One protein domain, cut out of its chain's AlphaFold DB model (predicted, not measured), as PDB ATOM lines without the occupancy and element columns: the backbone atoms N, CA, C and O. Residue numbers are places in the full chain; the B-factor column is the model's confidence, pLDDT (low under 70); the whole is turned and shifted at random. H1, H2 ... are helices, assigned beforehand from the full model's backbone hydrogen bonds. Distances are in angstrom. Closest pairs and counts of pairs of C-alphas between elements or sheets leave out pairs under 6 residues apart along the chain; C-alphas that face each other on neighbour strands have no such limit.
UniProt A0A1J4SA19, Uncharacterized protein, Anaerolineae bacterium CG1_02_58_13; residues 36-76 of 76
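This is residues 36 to 76 of the 76 residues of an uncharacterized protein of Anaerolineae bacterium CG1_02_58_13 (UniProt A0A1J4SA19). Look first at H1, the long helix that makes one arm of an open V; the shorter helix H2 makes the other arm, and the link, residues 58 to 61, forms the corner. Between the arms the V is empty. The printed part has 41 residues, with two named helices in the order H1, H2 and no named strand: all helix. It is flat and only just extended, close to loose, with a radius of gyration of the C-alphas of 13.7 A and spans of 37 by 27 by 10 A.

Start from H1, residues 37 to 57, and pass over the tight link of 4 residues to H2, residues 62 to 74. The two helices are apart, with no C-alpha of the one within 8 A of the other. Residues 36 to 51, of which 37 to 51 belong to H1, stand free, and so do residues 66 to 76, of which 66 to 74 belong to H2. In H1 and H2 every O i to N i+4 pair is within hydrogen-bond range.

Find C-alpha 37 at (-23.354, -6.465, 58.430); from there H1 runs 30.2 A to C-alpha 57 at (-21.879, -17.539, 86.446). H2 runs 18.1 A, from C-alpha 62 to C-alpha 74 at (-48.096, -9.116, 81.448).

The two C-alphas farthest apart, those of Asp 36 and Gly 75, are 37.4 A apart. The printed part has no cut and ends at the chain's last residue, 76. Look at the B-factor column for residues 75 to 76: their pLDDT is under 70, against a mean of 85.9 for the printed part.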
ATOM      1  N   ASP A  36     -20.011  -2.856  58.368       80.88
ATOM      2  CA  ASP A  36     -20.710  -3.831  57.535       80.88
ATOM      3  C   ASP A  36     -21.523  -4.816  58.400       80.88
ATOM      4  O   ASP A  36     -21.317  -4.944  59.615       80.88
ATOM      5  N   SER A  37     -22.471  -5.502  57.763       76.19
ATOM      6  CA  SER A  37     -23.354  -6.465  58.430       76.19
ATOM      7  C   SER A  37     -22.582  -7.582  59.143       76.19
ATOM      8  O   SER A  37     -22.977  -7.994  60.233       76.19
ATOM      9  N   ASP A  38     -21.463  -8.034  58.580       80.88
ATOM     10  CA  ASP A  38     -20.662  -9.137  59.115       80.88
ATOM     11  C   ASP A  38     -19.897  -8.705  60.378       80.88
ATOM     12  O   ASP A  38     -19.716  -9.482  61.320       80.88
ATOM     13  N   GLU A  39     -19.424  -7.457  60.438       79.56
ATOM     14  CA  GLU A  39     -18.787  -6.900  61.629       79.56
ATOM     15  C   GLU A  39     -19.811  -6.622  62.739       79.56
ATOM     16  O   GLU A  39     -19.507  -6.822  63.925       79.56
ATOM     17  N   ILE A  40     -21.030  -6.221  62.374       79.50
ATOM     18  CA  ILE A  40     -22.152  -6.106  63.311       79.50
ATOM     19  C   ILE A  40     -22.474  -7.473  63.927       79.50
ATOM     20  O   ILE A  40     -22.520  -7.583  65.157       79.50
ATOM     21  N   GLU A  41     -22.618  -8.512  63.104       81.38
ATOM     22  CA  GLU A  41     -22.923  -9.878  63.540       81.38
ATOM     23  C   GLU A  41     -21.823 -10.438  64.455       81.38
ATOM     24  O   GLU A  41     -22.092 -10.809  65.599       81.38
ATOM     25  N   LYS A  42     -20.547 -10.331  64.060       85.31
ATOM     26  CA  LYS A  42     -19.406 -10.759  64.897       85.31
ATOM     27  C   LYS A  42     -19.368 -10.069  66.261       85.31
ATOM     28  O   LYS A  42     -18.927 -10.650  67.259       85.31
ATOM     29  N   ARG A  43     -19.751  -8.791  66.334       79.00
ATOM     30  CA  ARG A  43     -19.806  -8.052  67.608       79.00
ATOM     31  C   ARG A  43     -21.021  -8.441  68.441       79.00
ATOM     32  O   ARG A  43     -20.914  -8.438  69.676       79.00
ATOM     33  N   PHE A  44     -22.139  -8.760  67.797       81.62
ATOM     34  CA  PHE A  44     -23.319  -9.300  68.456       81.62
ATOM     35  C   PHE A  44     -22.998 -10.651  69.095       81.62
ATOM     36  O   PHE A  44     -23.175 -10.784  70.306       81.62
ATOM     37  N   ASP A  45     -22.386 -11.573  68.353       87.38
ATOM     38  CA  ASP A  45     -21.986 -12.895  68.851       87.38
ATOM     39  C   ASP A  45     -21.089 -12.794  70.083       87.38
ATOM     40  O   ASP A  45     -21.399 -13.350  71.136       87.38
ATOM     41  N   LYS A  46     -20.035 -11.967  70.026       88.62
ATOM     42  CA  LYS A  46     -19.156 -11.721  71.186       88.62
ATOM     43  C   LYS A  46     -19.898 -11.135  72.386       88.62
ATOM     44  O   LYS A  46     -19.524 -11.358  73.538       88.62
ATOM     45  N   SER A  47     -20.909 -10.307  72.144       85.50
ATOM     46  CA  SER A  47     -21.724  -9.742  73.221       85.50
ATOM     47  C   SER A  47     -22.635 -10.804  73.823       85.50
ATOM     48  O   SER A  47     -22.739 -10.885  75.047       85.50
ATOM     49  N   TRP A  48     -23.210 -11.657  72.982       85.62
ATOM     50  CA  TRP A  48     -24.057 -12.767  73.381       85.62
ATOM     51  C   TRP A  48     -23.296 -13.829  74.177       85.62
ATOM     52  O   TRP A  48     -23.775 -14.282  75.217       85.62
ATOM     53  N   GLU A  49     -22.062 -14.146  73.784       89.88
ATOM     54  CA  GLU A  49     -21.155 -15.011  74.545       89.88
ATOM     55  C   GLU A  49     -20.917 -14.485  75.964       89.88
ATOM     56  O   GLU A  49     -21.023 -15.237  76.935       89.88
ATOM     57  N   ARG A  50     -20.657 -13.178  76.116       88.94
ATOM     58  CA  ARG A  50     -20.478 -12.555  77.439       88.94
ATOM     59  C   ARG A  50     -21.742 -12.626  78.289       88.94
ATOM     60  O   ARG A  50     -21.649 -12.878  79.491       88.94
ATOM     61  N   VAL A  51     -22.909 -12.402  77.684       86.69
ATOM     62  CA  VAL A  51     -24.204 -12.505  78.372       86.69
ATOM     63  C   VAL A  51     -24.434 -13.937  78.849       86.69
ATOM     64  O   VAL A  51     -24.697 -14.138  80.033       86.69
ATOM     65  N   ARG A  52     -24.235 -14.937  77.981       86.50
ATOM     66  CA  ARG A  52     -24.355 -16.360  78.342       86.50
ATOM     67  C   ARG A  52     -23.372 -16.768  79.435       86.50
ATOM     68  O   ARG A  52     -23.759 -17.442  80.387       86.50
ATOM     69  N   ALA A  53     -22.119 -16.323  79.350       89.38
ATOM     70  CA  ALA A  53     -21.118 -16.586  80.380       89.38
ATOM     71  C   ALA A  53     -21.525 -15.991  81.739       89.38
ATOM     72  O   ALA A  53     -21.355 -16.630  82.778       89.38
ATOM     73  N   ARG A  54     -22.104 -14.784  81.738       89.44
ATOM     74  CA  ARG A  54     -22.625 -14.145  82.950       89.44
ATOM     75  C   ARG A  54     -23.847 -14.872  83.507       89.44
ATOM     76  O   ARG A  54     -23.883 -15.088  84.712       89.44
ATOM     77  N   ALA A  55     -24.796 -15.271  82.661       87.88
ATOM     78  CA  ALA A  55     -25.964 -16.048  83.072       87.88
ATOM     79  C   ALA A  55     -25.538 -17.358  83.748       87.88
ATOM     80  O   ALA A  55     -25.950 -17.630  84.872       87.88
ATOM     81  N   LYS A  56     -24.587 -18.082  83.139       89.31
ATOM     82  CA  LYS A  56     -23.995 -19.289  83.728       89.31
ATOM     83  C   LYS A  56     -23.316 -19.012  85.072       89.31
ATOM     84  O   LYS A  56     -23.517 -19.761  86.017       89.31
ATOM     85  N   LYS A  57     -22.530 -17.933  85.182       92.00
ATOM     86  CA  LYS A  57     -21.879 -17.539  86.446       92.00
ATOM     87  C   LYS A  57     -22.892 -17.237  87.557       92.00
ATOM     88  O   LYS A  57     -22.583 -17.438  88.726       92.00
ATOM     89  N   LEU A  58     -24.060 -16.717  87.193       91.88
ATOM     90  CA  LEU A  58     -25.124 -16.345  88.121       91.88
ATOM     91  C   LEU A  58     -26.165 -17.457  88.323       91.88
ATOM     92  O   LEU A  58     -27.136 -17.220  89.029       91.88
ATOM     93  N   ASN A  59     -25.967 -18.645  87.731       92.44
ATOM     94  CA  ASN A  59     -26.937 -19.746  87.720       92.44
ATOM     95  C   ASN A  59     -28.342 -19.328  87.254       92.44
ATOM     96  O   ASN A  59     -29.333 -19.882  87.713       92.44
ATOM     97  N   ILE A  60     -28.418 -18.358  86.341       90.31
ATOM     98  CA  ILE A  60     -29.679 -17.936  85.732       90.31
ATOM     99  C   ILE A  60     -30.067 -18.994  84.701       90.31
ATOM    100  O   ILE A  60     -29.306 -19.251  83.759       90.31
ATOM    101  N   THR A  61     -31.229 -19.607  84.895       90.56
ATOM    102  CA  THR A  61     -31.799 -20.610  83.991       90.56
ATOM    103  C   THR A  61     -32.595 -19.950  82.863       90.56
ATOM    104  O   THR A  61     -32.864 -18.746  82.888       90.56
ATOM    105  N   GLN A  62     -32.954 -20.723  81.835       85.56
ATOM    106  CA  GLN A  62     -33.815 -20.204  80.768       85.56
ATOM    107  C   GLN A  62     -35.219 -19.914  81.312       85.56
ATOM    108  O   GLN A  62     -35.836 -18.927  80.927       85.56
ATOM    109  N   GLU A  63     -35.674 -20.719  82.267       90.31
ATOM    110  CA  GLU A  63     -36.939 -20.556  82.969       90.31
ATOM    111  C   GLU A  63     -36.991 -19.238  83.754       90.31
ATOM    112  O   GLU A  63     -38.001 -18.540  83.685       90.31
ATOM    113  N   ASP A  64     -35.898 -18.854  84.427       89.25
ATOM    114  CA  ASP A  64     -35.794 -17.557  85.115       89.25
ATOM    115  C   ASP A  64     -35.915 -16.388  84.125       89.25
ATOM    116  O   ASP A  64     -36.598 -15.399  84.388       89.25
ATOM    117  N   ILE A  65     -35.275 -16.503  82.956       86.94
ATOM    118  CA  ILE A  65     -35.342 -15.480  81.904       86.94
ATOM    119  C   ILE A  65     -36.767 -15.373  81.352       86.94
ATOM    120  O   ILE A  65     -37.288 -14.269  81.186       86.94
ATOM    121  N   ASP A  66     -37.401 -16.509  81.066       91.81
ATOM    122  CA  ASP A  66     -38.745 -16.560  80.496       91.81
ATOM    123  C   ASP A  66     -39.799 -16.044  81.485       91.81
ATOM    124  O   ASP A  66     -40.743 -15.359  81.073       91.81
ATOM    125  N   ALA A  67     -39.627 -16.322  82.782       91.50
ATOM    126  CA  ALA A  67     -40.455 -15.774  83.852       91.50
ATOM    127  C   ALA A  67     -40.366 -14.243  83.894       91.50
ATOM    128  O   ALA A  67     -41.398 -13.569  83.920       91.50
ATOM    129  N   GLU A  68     -39.158 -13.688  83.786       88.94
ATOM    130  CA  GLU A  68     -38.950 -12.240  83.819       88.94
ATOM    131  C   GLU A  68     -39.496 -11.545  82.564       88.94
ATOM    132  O   GLU A  68     -40.134 -10.492  82.647       88.94
ATOM    133  N   ILE A  69     -39.327 -12.160  81.387       90.06
ATOM    134  CA  ILE A  69     -39.929 -11.672  80.137       90.06
ATOM    135  C   ILE A  69     -41.455 -11.660  80.252       90.06
ATOM    136  O   ILE A  69     -42.094 -10.697  79.816       90.06
ATOM    137  N   ARG A  70     -42.042 -12.721  80.816       91.69
ATOM    138  CA  ARG A  70     -43.488 -12.827  81.014       91.69
ATOM    139  C   ARG A  70     -43.988 -11.753  81.975       91.69
ATOM    140  O   ARG A  70     -44.887 -11.009  81.600       91.69
ATOM    141  N   ALA A  71     -43.349 -11.598  83.132       91.19
ATOM    142  CA  ALA A  71     -43.698 -10.582  84.123       91.19
ATOM    143  C   ALA A  71     -43.692  -9.160  83.532       91.19
ATOM    144  O   ALA A  71     -44.613  -8.381  83.768       91.19
ATOM    145  N   VAL A  72     -42.702  -8.827  82.695       91.56
ATOM    146  CA  VAL A  72     -42.622  -7.512  82.028       91.56
ATOM    147  C   VAL A  72     -43.690  -7.328  80.944       91.56
ATOM    148  O   VAL A  72     -44.140  -6.205  80.713       91.56
ATOM    149  N   ARG A  73     -44.077  -8.396  80.237       88.44
ATOM    150  CA  ARG A  73     -45.088  -8.334  79.168       88.44
ATOM    151  C   ARG A  73     -46.520  -8.333  79.696       88.44
ATOM    152  O   ARG A  73     -47.357  -7.697  79.074       88.44
ATOM    153  N   GLU A  74     -46.781  -9.033  80.795       86.44
ATOM    154  CA  GLU A  74     -48.096  -9.116  81.448       86.44
ATOM    155  C   GLU A  74     -48.344  -7.956  82.427       86.44
ATOM    156  O   GLU A  74     -49.489  -7.640  82.728       86.44
ATOM    157  N   GLY A  75     -47.281  -7.304  82.913       68.25
ATOM    158  CA  GLY A  75     -47.355  -6.077  83.714       68.25
ATOM    159  C   GLY A  75     -47.476  -4.779  82.899       68.25
ATOM    160  O   GLY A  75     -47.375  -3.696  83.477       68.25
ATOM    161  N   LYS A  76     -47.645  -4.880  81.576       53.06
ATOM    162  CA  LYS A  76     -48.035  -3.791  80.667       53.06
ATOM    163  C   LYS A  76     -49.494  -3.948  80.272       53.06
ATOM    164  O   LYS A  76     -50.140  -2.893  80.098       53.06
TER     165      LYS A  76